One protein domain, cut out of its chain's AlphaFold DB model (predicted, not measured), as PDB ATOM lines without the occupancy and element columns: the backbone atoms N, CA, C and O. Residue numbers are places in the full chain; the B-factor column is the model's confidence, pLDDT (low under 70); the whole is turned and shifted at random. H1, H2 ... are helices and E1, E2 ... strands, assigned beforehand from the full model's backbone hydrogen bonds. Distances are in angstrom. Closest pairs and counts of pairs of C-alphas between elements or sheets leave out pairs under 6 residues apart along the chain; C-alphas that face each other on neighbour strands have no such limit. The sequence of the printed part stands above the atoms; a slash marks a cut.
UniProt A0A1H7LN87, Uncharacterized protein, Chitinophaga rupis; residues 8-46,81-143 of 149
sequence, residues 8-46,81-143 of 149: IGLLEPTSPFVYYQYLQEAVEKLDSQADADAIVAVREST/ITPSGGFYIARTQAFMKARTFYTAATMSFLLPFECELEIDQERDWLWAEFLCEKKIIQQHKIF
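This is residues 8 to 46 and 81 to 143 of the 149 residues of an uncharacterized protein of Chitinophaga rupis (UniProt A0A1H7LN87). A twisted sheet of four strands has the long helix H1 running slantwise over one face, while the short helix H2 sits at the end of the sheet where E1 begins and E3 ends. Past the opposite edge of this body, a long link after E4 leads out to helix H3, set well off the sheet, and H4 then comes back to the first residues of H1. The 102 printed residues hold four named helices and four named strands in the order E1 H1 E2 E3 H2 E4 H3 H4; the class is mixed, helices and strands. The mixed sheet runs E1 E3 E2 E4. The whole is compact, with a radius of gyration of the C-alphas of 14.4 A, yet elongated, spanning 42 by 24 by 22 A.

E1, residues 8 to 11, is an edge strand, antiparallel to E3, residues 81 to 91, with N 10 and O 88 2.8 A apart, within hydrogen-bond range. H1, residues 20 to 32, is on the sheet at a height of 9.1 A. It lies over E3 and E2, residues 38 to 44, and stands at 50 degrees to E2 on the local plane; the closest C-alphas of H1 and E2 are those of Leu 30 and Ile 39, 6.2 A apart. E1, H1 and E2 form a split strand-helix-strand unit, two strands running the same way with a helix between them in the chain and E3 between them in the sheet; its crossover is left-handed. These are two layers, H1 on one face of the sheet. E3 and E2 are antiparallel, with N 39 and O 89 2.8 A apart; E3 bends by 92 degrees at residue 85. H2, residues 92 to 98, only grazes the sheet, with residues 92 to 96. E4, residues 106 to 110, the other edge strand, is parallel to E2, with N 42 and O 109 2.8 A apart. H3, residues 122 to 133, is not on the sheet and is apart from H1. H4, residues 139 to 143, touches residues 20 to 21 of H1 alone; the closest C-alphas, of Tyr 20 and Ile 142, are 5.2 A apart. Every O i to N i+4 pair is within hydrogen-bond range in H1, H2 and H3; in H4 0 of 1 is, beside 2 of 2 O i to N i+3 pairs.

E1, residues 8 to 11, begins at C-alpha 8 (174.827, 264.212, -102.374). H1, residues 20 to 32, is 18.6 A long, E2, residues 38 to 44, 19.2 A, and E3, residues 81 to 91, 22.3 A. H2, residues 92 to 98, and E4, residues 106 to 110, follow. H3, residues 122 to 133, is 16.7 A long, and H4, residues 139 to 143, ends at C-alpha 143 (176.261, 249.051, -113.024).

The two C-alphas farthest apart, of Lys 97 and Lys 134, are 44.7 A apart. Residues 47 to 80 are not printed; C-alphas 46 and 81 are 8.7 A apart across the cut. The link E4 to H3 is long, with 11 residues. Mean pLDDT of the printed part is 96.2, and no printed residue is under 70.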
ATOM      1  N   ILE A   8     176.128 264.357-101.725       97.69
ATOM      2  CA  ILE A   8     174.827 264.212-102.374       97.69
ATOM      3  C   ILE A   8     175.039 264.111-103.883       97.69
ATOM      4  O   ILE A   8     175.772 264.911-104.463       97.69
ATOM      5  N   GLY A   9     174.406 263.118-104.505       97.38
ATOM      6  CA  GLY A   9     174.469 262.878-105.942       97.38
ATOM      7  C   GLY A   9     173.089 262.968-106.585       97.38
ATOM      8  O   GLY A   9     172.128 262.400-106.068       97.38
ATOM      9  N   LEU A  10     173.006 263.654-107.719       97.75
ATOM     10  CA  LEU A  10     171.894 263.605-108.660       97.75
ATOM     11  C   LEU A  10     172.377 262.889-109.924       97.75
ATOM     12  O   LEU A  10     173.368 263.301-110.524       97.75
ATOM     13  N   LEU A  11     171.669 261.831-110.308       96.25
ATOM     14  CA  LEU A  11     171.854 261.106-111.563       96.25
ATOM     15  C   LEU A  11     170.570 261.272-112.363       96.25
ATOM     16  O   LEU A  11     169.502 260.902-111.864       96.25
ATOM     17  N   GLU A  12     170.644 261.848-113.558       95.25
ATOM     18  CA  GLU A  12     169.443 261.987-114.377       95.25
ATOM     19  C   GLU A  12     169.205 260.687-115.155       95.25
ATOM     20  O   GLU A  12     170.098 260.208-115.859       95.25
ATOM     21  N   PRO A  13     168.003 260.093-115.069       94.62
ATOM     22  CA  PRO A  13     167.700 258.845-115.771       94.62
ATOM     23  C   PRO A  13     167.671 259.011-117.297       94.62
ATOM     24  O   PRO A  13     167.717 258.020-118.021       94.62
ATOM     25  N   THR A  14     167.598 260.251-117.787       95.88
ATOM     26  CA  THR A  14     167.673 260.609-119.207       95.88
ATOM     27  C   THR A  14     169.058 260.363-119.798       95.88
ATOM     28  O   THR A  14     169.151 260.249-121.012       95.88
ATOM     29  N   SER A  15     170.105 260.214-118.977       96.12
ATOM     30  CA  SER A  15     171.479 259.903-119.397       96.12
ATOM     31  C   SER A  15     171.857 258.452-119.046       96.12
ATOM     32  O   SER A  15     172.626 258.210-118.111       96.12
ATOM     33  N   PRO A  16     171.328 257.436-119.757       95.19
ATOM     34  CA  PRO A  16     171.390 256.037-119.320       95.19
ATOM     35  C   PRO A  16     172.790 255.415-119.386       95.19
ATOM     36  O   PRO A  16     173.024 254.363-118.795       95.19
ATOM     37  N   PHE A  17     173.714 256.014-120.138       95.94
ATOM     38  CA  PHE A  17     174.996 255.396-120.494       95.94
ATOM     39  C   PHE A  17     176.187 255.951-119.713       95.94
ATOM     40  O   PHE A  17     177.335 255.816-120.137       95.94
ATOM     41  N   VAL A  18     175.934 256.546-118.547       95.75
ATOM     42  CA  VAL A  18     176.995 256.948-117.623       95.75
ATOM     43  C   VAL A  18     177.624 255.715-116.957       95.75
ATOM     44  O   VAL A  18     176.996 255.005-116.178       95.75
ATOM     45  N   TYR A  19     178.910 255.514-117.257       95.56
ATOM     46  CA  TYR A  19     179.882 254.638-116.587       95.56
ATOM     47  C   TYR A  19     179.799 254.605-115.045       95.56
ATOM     48  O   TYR A  19     180.071 255.648-114.453       95.56
ATOM     49  N   TYR A  20     179.616 253.448-114.377       95.19
ATOM     50  CA  TYR A  20     179.878 253.319-112.926       95.19
ATOM     51  C   TYR A  20     181.280 253.839-112.573       95.19
ATOM     52  O   TYR A  20     181.445 254.630-111.643       95.19
ATOM     53  N   GLN A  21     182.280 253.467-113.381       96.25
ATOM     54  CA  GLN A  21     183.659 253.939-113.230       96.25
ATOM     55  C   GLN A  21     183.760 255.473-113.189       96.25
ATOM     56  O   GLN A  21     184.523 256.012-112.396       96.25
ATOM     57  N   TYR A  22     182.956 256.192-113.980       97.12
ATOM     58  CA  TYR A  22     183.014 257.653-114.037       97.12
ATOM     59  C   TYR A  22     182.386 258.305-112.812       97.12
ATOM     60  O   TYR A  22     182.870 259.343-112.370       97.12
ATOM     61  N   LEU A  23     181.366 257.678-112.219       96.19
ATOM     62  CA  LEU A  23     180.830 258.112-110.929       96.19
ATOM     63  C   LEU A  23     181.874 257.956-109.825       96.19
ATOM     64  O   LEU A  23     182.081 258.884-109.045       96.19
ATOM     65  N   GLN A  24     182.564 256.814-109.792       96.69
ATOM     66  CA  GLN A  24     183.619 256.567-108.815       96.69
ATOM     67  C   GLN A  24     184.773 257.567-108.979       96.69
ATOM     68  O   GLN A  24     185.128 258.254-108.022       96.69
ATOM     69  N   GLU A  25     185.296 257.725-110.197       98.00
ATOM     70  CA  GLU A  25     186.354 258.695-110.490       98.00
ATOM     71  C   GLU A  25     185.940 260.132-110.152       98.00
ATOM     72  O   GLU A  25     186.774 260.938-109.743       98.00
ATOM     73  N   ALA A  26     184.670 260.495-110.355       98.25
ATOM     74  CA  ALA A  26     184.182 261.829-110.037       98.25
ATOM     75  C   ALA A  26     184.198 262.092-108.529       98.25
ATOM     76  O   ALA A  26     184.657 263.155-108.107       98.25
ATOM     77  N   VAL A  27     183.756 261.123-107.722       97.94
ATOM     78  CA  VAL A  27     183.828 261.212-106.258       97.94
ATOM     79  C   VAL A  27     185.281 261.304-105.800       97.94
ATOM     80  O   VAL A  27     185.601 262.193-105.018       97.94
ATOM     81  N   GLU A  28     186.172 260.461-106.324       98.19
ATOM     82  CA  GLU A  28     187.605 260.487-105.986       98.19
ATOM     83  C   GLU A  28     188.258 261.832-106.346       98.19
ATOM     84  O   GLU A  28     189.005 262.402-105.549       98.19
ATOM     85  N   LYS A  29     187.933 262.392-107.521       98.50
ATOM     86  CA  LYS A  29     188.416 263.716-107.943       98.50
ATOM     87  C   LYS A  29     187.906 264.819-107.020       98.50
ATOM     88  O   LYS A  29     188.703 265.661-106.607       98.50
ATOM     89  N   LEU A  30     186.614 264.805-106.683       98.50
ATOM     90  CA  LEU A  30     186.022 265.774-105.759       98.50
ATOM     91  C   LEU A  30     186.662 265.673-104.368       98.50
ATOM     92  O   LEU A  30     186.965 266.697-103.758       98.50
ATOM     93  N   ASP A  31     186.909 264.456-103.885       98.00
ATOM     94  CA  ASP A  31     187.534 264.213-102.585       98.00
ATOM     95  C   ASP A  31     188.979 264.728-102.539       98.00
ATOM     96  O   ASP A  31     189.366 265.397-101.582       98.00
ATOM     97  N   SER A  32     189.741 264.521-103.623       98.06
ATOM     98  CA  SER A  32     191.130 264.986-103.746       98.06
ATOM     99  C   SER A  32     191.289 266.509-103.844       98.06
ATOM    100  O   SER A  32     192.393 267.018-103.648       98.06
ATOM    101  N   GLN A  33     190.203 267.243-104.115       98.00
ATOM    102  CA  GLN A  33     190.198 268.700-104.198       98.00
ATOM    103  C   GLN A  33     189.414 269.303-103.025       98.00
ATOM    104  O   GLN A  33     188.196 269.473-103.073       98.00
ATOM    105  N   ALA A  34     190.132 269.660-101.959       95.44
ATOM    106  CA  ALA A  34     189.537 270.162-100.716       95.44
ATOM    107  C   ALA A  34     188.695 271.440-100.902       95.44
ATOM    108  O   ALA A  34     187.677 271.599-100.234       95.44
ATOM    109  N   ASP A  35     189.095 272.313-101.831       97.06
ATOM    110  CA  ASP A  35     188.413 273.586-102.101       97.06
ATOM    111  C   ASP A  35     187.220 273.454-103.065       97.06
ATOM    112  O   ASP A  35     186.572 274.453-103.367       97.06
ATOM    113  N   ALA A  36     186.942 272.254-103.588       98.44
ATOM    114  CA  ALA A  36     185.826 272.032-104.499       98.44
ATOM    115  C   ALA A  36     184.523 271.741-103.743       98.44
ATOM    116  O   ALA A  36     184.461 270.879-102.861       98.44
ATOM    117  N   ASP A  37     183.460 272.432-104.151       98.56
ATOM    118  CA  ASP A  37     182.114 272.261-103.595       98.56
ATOM    119  C   ASP A  37     181.390 271.067-104.229       98.56
ATOM    120  O   ASP A  37     180.654 270.333-103.559       98.56
ATOM    121  N   ALA A  38     181.572 270.901-105.539       98.75
ATOM    122  CA  ALA A  38     180.860 269.941-106.365       98.75
ATOM    123  C   ALA A  38     181.666 269.549-107.605       98.75
ATOM    124  O   ALA A  38     182.634 270.211-107.975       98.75
ATOM    125  N   ILE A  39     181.228 268.489-108.274       98.81
ATOM    126  CA  ILE A  39     181.690 268.049-109.582       98.81
ATOM    127  C   ILE A  39     180.483 267.694-110.454       98.81
ATOM    128  O   ILE A  39     179.564 266.996-110.020       98.81
ATOM    129  N   VAL A  40     180.468 268.205-111.682       98.75
ATOM    130  CA  VAL A  40     179.354 268.039-112.627       98.75
ATOM    131  C   VAL A  40     179.859 267.403-113.912       98.75
ATOM    132  O   VAL A  40     180.892 267.814-114.449       98.75
ATOM    133  N   ALA A  41     179.124 266.411-114.406       98.31
ATOM    134  CA  ALA A  41     179.375 265.802-115.699       98.31
ATOM    135  C   ALA A  41     179.144 266.813-116.828       98.31
ATOM    136  O   ALA A  41     178.111 267.485-116.904       98.31
ATOM    137  N   VAL A  42     180.125 266.921-117.715       97.94
ATOM    138  CA  VAL A  42     180.081 267.794-118.883       97.94
ATOM    139  C   VAL A  42     180.433 267.014-120.139       97.94
ATOM    140  O   VAL A  42     181.151 266.016-120.092       97.94
ATOM    141  N   ARG A  43     179.970 267.520-121.275       95.50
ATOM    142  CA  ARG A  43     180.342 267.067-122.618       95.50
ATOM    143  C   ARG A  43     180.878 268.232-123.432       95.50
ATOM    144  O   ARG A  43     180.802 269.388-123.010       95.50
ATOM    145  N   GLU A  44     181.445 267.934-124.593       93.81
ATOM    146  CA  GLU A  44     181.817 268.987-125.534       93.81
ATOM    147  C   GLU A  44     180.567 269.678-126.087       93.81
ATOM    148  O   GLU A  44     179.586 269.033-126.445       93.81
ATOM    149  N   SER A  45     180.588 271.007-126.142       92.19
ATOM    150  CA  SER A  45     179.494 271.778-126.719       92.19
ATOM    151  C   SER A  45     179.510 271.631-128.240       92.19
ATOM    152  O   SER A  45     180.469 272.030-128.906       92.19
ATOM    153  N   THR A  46     178.439 271.056-128.787       88.44
ATOM    154  CA  THR A  46     178.216 270.925-130.227       88.44
ATOM    155  C   THR A  46     176.800 271.421-130.578       88.44
ATOM    156  O   THR A  46     175.833 270.956-129.978       88.44
ATOM    157  N   ILE A  81     182.606 273.443-123.189       95.62
ATOM    158  CA  ILE A  81     181.897 272.358-122.518       95.62
ATOM    159  C   ILE A  81     180.532 272.839-122.049       95.62
ATOM    160  O   ILE A  81     180.340 274.022-121.776       95.62
ATOM    161  N   THR A  82     179.600 271.905-121.952       95.69
ATOM    162  CA  THR A  82     178.238 272.123-121.464       95.69
ATOM    163  C   THR A  82     177.864 270.979-120.522       95.69
ATOM    164  O   THR A  82     178.425 269.888-120.678       95.69
ATOM    165  N   PRO A  83     176.954 271.176-119.549       95.88
ATOM    166  CA  PRO A  83     176.409 270.070-118.769       95.88
ATOM    167  C   PRO A  83     175.903 268.945-119.678       95.88
ATOM    168  O   PRO A  83     175.367 269.214-120.756       95.88
ATOM    169  N   SER A  84     176.127 267.702-119.260       95.38
ATOM    170  CA  SER A  84     175.770 266.520-120.052       95.38
ATOM    171  C   SER A  84     174.541 265.769-119.541       95.38
ATOM    172  O   SER A  84     174.337 264.652-119.993       95.38
ATOM    173  N   GLY A  85     173.873 266.260-118.489       92.06
ATOM    174  CA  GLY A  85     172.792 265.536-117.803       92.06
ATOM    175  C   GLY A  85     173.240 264.294-117.015       92.06
ATOM    176  O   GLY A  85     172.468 263.717-116.263       92.06
ATOM    177  N   GLY A  86     174.509 263.886-117.118       95.50
ATOM    178  CA  GLY A  86     174.968 262.594-116.602       95.50
ATOM    179  C   GLY A  86     174.913 262.478-115.077       95.50
ATOM    180  O   GLY A  86     174.233 261.613-114.525       95.50
ATOM    181  N   PHE A  87     175.657 263.339-114.382       97.81
ATOM    182  CA  PHE A  87     175.658 263.379-112.924       97.81
ATOM    183  C   PHE A  87     176.044 264.748-112.369       97.81
ATOM    184  O   PHE A  87     176.776 265.525-112.987       97.81
ATOM    185  N   TYR A  88     175.618 264.978-111.131       98.56
ATOM    186  CA  TYR A  88     175.970 266.130-110.315       98.56
ATOM    187  C   TYR A  88     176.248 265.627-108.908       98.56
ATOM    188  O   TYR A  88     175.371 265.046-108.273       98.56
ATOM    189  N   ILE A  89     177.464 265.822-108.414       98.62
ATOM    190  CA  ILE A  89     177.874 265.322-107.102       98.62
ATOM    191  C   ILE A  89     178.422 266.500-106.315       98.62
ATOM    192  O   ILE A  89     179.319 267.190-106.780       98.62
ATOM    193  N   ALA A  90     177.887 266.751-105.128       98.62
ATOM    194  CA  ALA A  90     178.321 267.848-104.273       98.62
ATOM    195  C   ALA A  90     178.628 267.364-102.865       98.62
ATOM    196  O   ALA A  90     178.015 266.416-102.376       98.62
ATOM    197  N   ARG A  91     179.532 268.065-102.176       98.56
ATOM    198  CA  ARG A  91     179.675 267.925-100.726       98.56
ATOM    199  C   ARG A  91     178.360 268.350-100.080       98.56
ATOM    200  O   ARG A  91     177.864 269.446-100.352       98.56
ATOM    201  N   THR A  92     177.803 267.520 -99.201       97.94
ATOM    202  CA  THR A  92     176.472 267.747 -98.612       97.94
ATOM    203  C   THR A  92     176.364 269.131 -97.973       97.94
ATOM    204  O   THR A  92     175.389 269.845 -98.195       97.94
ATOM    205  N   GLN A  93     177.386 269.571 -97.232       97.00
ATOM    206  CA  GLN A  93     177.381 270.895 -96.597       97.00
ATOM    207  C   GLN A  93     177.384 272.046 -97.614       97.00
ATOM    208  O   GLN A  93     176.643 273.017 -97.440       97.00
ATOM    209  N   ALA A  94     178.179 271.929 -98.683       98.06
ATOM    210  CA  ALA A  94     178.251 272.932 -99.741       98.06
ATOM    211  C   ALA A  94     176.908 273.046-100.475       98.06
ATOM    212  O   ALA A  94     176.365 274.145-100.598       98.06
ATOM    213  N   PHE A  95     176.310 271.910-100.847       98.38
ATOM    214  CA  PHE A  95     175.000 271.869-101.494       98.38
ATOM    215  C   PHE A  95     173.897 272.465-100.614       98.38
ATOM    216  O   PHE A  95     173.117 273.294-101.074       98.38
ATOM    217  N   MET A  96     173.847 272.104 -99.328       97.81
ATOM    218  CA  MET A  96     172.824 272.616 -98.408       97.81
ATOM    219  C   MET A  96     172.923 274.134 -98.200       97.81
ATOM    220  O   MET A  96     171.898 274.801 -98.033       97.81
ATOM    221  N   LYS A  97     174.141 274.688 -98.233       97.94
ATOM    222  CA  LYS A  97     174.387 276.132 -98.136       97.94
ATOM    223  C   LYS A  97     174.051 276.861 -99.439       97.94
ATOM    224  O   LYS A  97     173.360 277.875 -99.397       97.94
ATOM    225  N   ALA A  98     174.552 276.368-100.571       97.75
ATOM    226  CA  ALA A  98     174.448 277.039-101.867       97.75
ATOM    227  C   ALA A  98     173.098 276.805-102.567       97.75
ATOM    228  O   ALA A  98     172.670 277.638-103.361       97.75
ATOM    229  N   ARG A  99     172.422 275.688-102.265       97.69
ATOM    230  CA  ARG A  99     171.189 275.212-102.919       97.69
ATOM    231  C   ARG A  99     171.325 275.064-104.438       97.69
ATOM    232  O   ARG A  99     170.377 275.300-105.181       97.69
ATOM    233  N   THR A 100     172.516 274.695-104.895       98.06
ATOM    234  CA  THR A 100     172.851 274.475-106.304       98.06
ATOM    235  C   THR A 100     174.071 273.559-106.410       98.06
ATOM    236  O   THR A 100     174.887 273.509-105.488       98.06
ATOM    237  N   PHE A 101     174.208 272.862-107.539       98.44
ATOM    238  CA  PHE A 101     175.435 272.153-107.920       98.44
ATOM    239  C   PHE A 101     176.442 273.060-108.647       98.44
ATOM    240  O   PHE A 101     177.571 272.643-108.888       98.44
ATOM    241  N   TYR A 102     176.046 274.290-108.994       98.00
ATOM    242  CA  TYR A 102     176.849 275.252-109.750       98.00
ATOM    243  C   TYR A 102     177.302 276.415-108.868       98.00
ATOM    244  O   TYR A 102     176.599 277.417-108.720       98.00
ATOM    245  N   THR A 103     178.492 276.283-108.293       97.69
ATOM    246  CA  THR A 103     179.212 277.351-107.599       97.69
ATOM    247  C   THR A 103     180.462 277.733-108.395       97.69
ATOM    248  O   THR A 103     180.833 277.081-109.373       97.69
ATOM    249  N   ALA A 104     181.153 278.792-107.968       97.75
ATOM    250  CA  ALA A 104     182.459 279.144-108.529       97.75
ATOM    251  C   ALA A 104     183.540 278.070-108.272       97.75
ATOM    252  O   ALA A 104     184.575 278.088-108.930       97.75
ATOM    253  N   ALA A 105     183.295 277.145-107.336       98.19
ATOM    254  CA  ALA A 105     184.167 276.028-106.989       98.19
ATOM    255  C   ALA A 105     183.600 274.669-107.452       98.19
ATOM    256  O   ALA A 105     183.955 273.621-106.909       98.19
ATOM    257  N   THR A 106     182.718 274.670-108.457       98.62
ATOM    258  CA  THR A 106     182.260 273.445-109.120       98.62
ATOM    259  C   THR A 106     183.280 272.992-110.157       98.62
ATOM    260  O   THR A 106     183.596 273.708-111.107       98.62
ATOM    261  N   MET A 107     183.765 271.768-110.001       98.75
ATOM    262  CA  MET A 107     184.621 271.094-110.965       98.75
ATOM    263  C   MET A 107     183.803 270.541-112.138       98.75
ATOM    264  O   MET A 107     182.651 270.134-111.988       98.75
ATOM    265  N   SER A 108     184.427 270.451-113.308       98.19
ATOM    266  CA  SER A 108     183.871 269.750-114.467       98.19
ATOM    267  C   SER A 108     184.463 268.345-114.596       98.19
ATOM    268  O   SER A 108     185.683 268.192-114.520       98.19
ATOM    269  N   PHE A 109     183.633 267.347-114.891       98.38
ATOM    270  CA  PHE A 109     184.061 266.006-115.283       98.38
ATOM    271  C   PHE A 109     183.669 265.748-116.737       98.38
ATOM    272  O   PHE A 109     182.494 265.567-117.040       98.38
ATOM    273  N   LEU A 110     184.642 265.748-117.647       97.69
ATOM    274  CA  LEU A 110     184.372 265.503-119.061       97.69
ATOM    275  C   LEU A 110     184.077 264.019-119.298       97.69
ATOM    276  O   LEU A 110     184.974 263.187-119.163       97.69
ATOM    277  N   LEU A 111     182.839 263.713-119.668       96.38
ATOM    278  CA  LEU A 111     182.442 262.383-120.111       96.38
ATOM    279  C   LEU A 111     182.883 262.132-121.561       96.38
ATOM    280  O   LEU A 111     183.017 263.081-122.343       96.38
ATOM    281  N   PRO A 112     183.138 260.865-121.929       93.69
ATOM    282  CA  PRO A 112     183.433 260.506-123.306       93.69
ATOM    283  C   PRO A 112     182.149 260.480-124.156       93.69
ATOM    284  O   PRO A 112     181.035 260.445-123.630       93.69
ATOM    285  N   PHE A 113     182.323 260.476-125.480       89.62
ATOM    286  CA  PHE A 113     181.235 260.609-126.455       89.62
ATOM    287  C   PHE A 113     180.137 259.544-126.300       89.62
ATOM    288  O   PHE A 113     178.955 259.831-126.457       89.62
ATOM    289  N   GLU A 114     180.500 258.311-125.950       90.00
ATOM    290  CA  GLU A 114     179.540 257.220-125.756       90.00
ATOM    291  C   GLU A 114     178.543 257.457-124.608       90.00
ATOM    292  O   GLU A 114     177.496 256.815-124.574       90.00
ATOM    293  N   CYS A 115     178.840 258.384-123.693       93.69
ATOM    294  CA  CYS A 115     177.962 258.756-122.586       93.69
ATOM    295  C   CYS A 115     177.062 259.964-122.906       93.69
ATOM    296  O   CYS A 115     176.326 260.400-122.027       93.69
ATOM    297  N   GLU A 116     177.133 260.546-124.109       91.25
ATOM    298  CA  GLU A 116     176.475 261.827-124.425       91.25
ATOM    299  C   GLU A 116     174.976 261.730-124.741       91.25
ATOM    300  O   GLU A 116     174.334 262.774-124.877       91.25
ATOM    301  N   LEU A 117     174.421 260.521-124.897       94.94
ATOM    302  CA  LEU A 117     173.010 260.346-125.241       94.94
ATOM    303  C   LEU A 117     172.100 260.762-124.078       94.94
ATOM    304  O   LEU A 117     172.131 260.139-123.018       94.94
ATOM    305  N   GLU A 118     171.236 261.742-124.342       95.44
ATOM    306  CA  GLU A 118     170.119 262.146-123.486       95.44
ATOM    307  C   GLU A 118     168.794 261.738-124.143       95.44
ATOM    308  O   GLU A 118     168.592 261.946-125.341       95.44
ATOM    309  N   ILE A 119     167.898 261.130-123.367       96.81
ATOM    310  CA  ILE A 119     166.575 260.706-123.827       96.81
ATOM    311  C   ILE A 119     165.563 261.820-123.543       96.81
ATOM    312  O   ILE A 119     164.977 261.864-122.461       96.81
ATOM    313  N   ASP A 120     165.333 262.682-124.533       95.88
ATOM    314  CA  ASP A 120     164.311 263.738-124.480       95.88
ATOM    315  C   ASP A 120     163.057 263.370-125.283       95.88
ATOM    316  O   ASP A 120     161.944 263.809-124.980       95.88
ATOM    317  N   GLN A 121     163.232 262.579-126.344       97.44
ATOM    318  CA  GLN A 121     162.186 262.206-127.289       97.44
ATOM    319  C   GLN A 121     162.248 260.717-127.644       97.44
ATOM    320  O   GLN A 121     163.249 260.030-127.450       97.44
ATOM    321  N   GLU A 122     161.174 260.213-128.253       97.88
ATOM    322  CA  GLU A 122     161.058 258.807-128.668       97.88
ATOM    323  C   GLU A 122     162.201 258.352-129.592       97.88
ATOM    324  O   GLU A 122     162.689 257.230-129.489       97.88
ATOM    325  N   ARG A 123     162.697 259.235-130.463       97.81
ATOM    326  CA  ARG A 123     163.826 258.916-131.349       97.81
ATOM    327  C   ARG A 123     165.116 258.604-130.576       97.81
ATOM    328  O   ARG A 123     165.914 257.792-131.037       97.81
ATOM    329  N   ASP A 124     165.318 259.253-129.429       97.38
ATOM    330  CA  ASP A 124     166.519 259.094-128.613       97.38
ATOM    331  C   ASP A 124     166.450 257.750-127.876       97.38
ATOM    332  O   ASP A 124     167.450 257.041-127.785       97.38
ATOM    333  N   TRP A 125     165.240 257.340-127.469       97.81
ATOM    334  CA  TRP A 125     164.964 255.992-126.965       97.81
ATOM    335  C   TRP A 125     165.286 254.911-128.004       97.81
ATOM    336  O   TRP A 125     166.062 254.000-127.725       97.81
ATOM    337  N   LEU A 126     164.759 255.040-129.227       98.31
ATOM    338  CA  LEU A 126     165.037 254.091-130.317       98.31
ATOM    339  C   LEU A 126     166.538 254.007-130.629       98.31
ATOM    340  O   LEU A 126     167.068 252.938-130.939       98.31
ATOM    341  N   TRP A 127     167.243 255.137-130.530       97.25
ATOM    342  CA  TRP A 127     168.690 255.164-130.690       97.25
ATOM    343  C   TRP A 127     169.415 254.454-129.540       97.25
ATOM    344  O   TRP A 127     170.331 253.673-129.795       97.25
ATOM    345  N   ALA A 128     168.981 254.650-128.292       96.81
ATOM    346  CA  ALA A 128     169.509 253.933-127.133       96.81
ATOM    347  C   ALA A 128     169.359 252.409-127.292       96.81
ATOM    348  O   ALA A 128     170.319 251.664-127.079       96.81
ATOM    349  N   GLU A 129     168.185 251.945-127.726       97.12
ATOM    350  CA  GLU A 129     167.925 250.527-127.999       97.12
ATOM    351  C   GLU A 129     168.863 249.988-129.080       97.12
ATOM    352  O   GLU A 129     169.542 248.982-128.864       97.12
ATOM    353  N   PHE A 130     168.995 250.701-130.200       97.25
ATOM    354  CA  PHE A 130     169.918 250.327-131.270       97.25
ATOM    355  C   PHE A 130     171.365 250.195-130.768       97.25
ATOM    356  O   PHE A 130     172.049 249.216-131.078       97.25
ATOM    357  N   LEU A 131     171.842 251.159-129.978       96.00
ATOM    358  CA  LEU A 131     173.194 251.144-129.417       96.00
ATOM    359  C   LEU A 131     173.427 249.926-128.507       96.00
ATOM    360  O   LEU A 131     174.497 249.304-128.556       96.00
ATOM    361  N   CYS A 132     172.418 249.559-127.718       94.75
ATOM    362  CA  CYS A 132     172.420 248.369-126.875       94.75
ATOM    363  C   CYS A 132     172.419 247.072-127.700       94.75
ATOM    364  O   CYS A 132     173.258 246.200-127.465       94.75
ATOM    365  N   GLU A 133     171.537 246.948-128.693       96.19
ATOM    366  CA  GLU A 133     171.431 245.771-129.568       96.19
ATOM    367  C   GLU A 133     172.709 245.521-130.372       96.19
ATOM    368  O   GLU A 133     173.164 244.382-130.518       96.19
ATOM    369  N   LYS A 134     173.324 246.595-130.881       96.31
ATOM    370  CA  LYS A 134     174.593 246.531-131.616       96.31
ATOM    371  C   LYS A 134     175.808 246.358-130.713       96.31
ATOM    372  O   LYS A 134     176.916 246.256-131.236       96.31
ATOM    373  N   LYS A 135     175.615 246.288-129.390       92.94
ATOM    374  CA  LYS A 135     176.687 246.174-128.388       92.94
ATOM    375  C   LYS A 135     177.732 247.287-128.522       92.94
ATOM    376  O   LYS A 135     178.908 247.071-128.237       92.94
ATOM    377  N   ILE A 136     177.298 248.465-128.971       93.81
ATOM    378  CA  ILE A 136     178.121 249.678-128.983       93.81
ATOM    379  C   ILE A 136     178.284 250.163-127.539       93.81
ATOM    380  O   ILE A 136     179.381 250.539-127.133       93.81
ATOM    381  N   ILE A 137     177.212 250.062-126.749       93.69
ATOM    382  CA  ILE A 137     177.218 250.343-125.314       93.69
ATOM    383  C   ILE A 137     177.439 249.059-124.517       93.69
ATOM    384  O   ILE A 137     176.817 248.019-124.755       93.69
ATOM    385  N   GLN A 138     178.321 249.145-123.526       89.56
ATOM    386  CA  GLN A 138     178.671 248.032-122.652       89.56
ATOM    387  C   GLN A 138     177.778 248.059-121.410       89.56
ATOM    388  O   GLN A 138     178.182 248.549-120.363       89.56
ATOM    389  N   GLN A 139     176.560 247.524-121.529       89.00
ATOM    390  CA  GLN A 139     175.525 247.613-120.484       89.00
ATOM    391  C   GLN A 139     176.000 247.163-119.090       89.00
ATOM    392  O   GLN A 139     175.639 247.779-118.095       89.00
ATOM    393  N   HIS A 140     176.855 246.138-119.006       88.75
ATOM    394  CA  HIS A 140     177.414 245.675-117.729       88.75
ATOM    395  C   HIS A 140     178.220 246.767-117.002       88.75
ATOM    396  O   HIS A 140     178.137 246.872-115.781       88.75
ATOM    397  N   LYS A 141     178.914 247.640-117.747       90.88
ATOM    398  CA  LYS A 141     179.727 248.727-117.185       90.88
ATOM    399  C   LYS A 141     178.916 249.845-116.548       90.88
ATOM    400  O   LYS A 141     179.454 250.582-115.725       90.88
ATOM    401  N   ILE A 142     177.638 249.978-116.913       90.69
ATOM    402  CA  ILE A 142     176.727 250.969-116.319       90.69
ATOM    403  C   ILE A 142     176.588 250.708-114.813       90.69
ATOM    404  O   ILE A 142     176.550 251.647-114.025       90.69
ATOM    405  N   PHE A 143     176.562 249.436-114.404       87.38
ATOM    406  CA  PHE A 143     176.261 249.051-113.024       87.38
ATOM    407  C   PHE A 143     177.487 248.629-112.212       87.38
ATOM    408  O   PHE A 143     177.475 248.783-110.992       87.38
TER     409      PHE A 143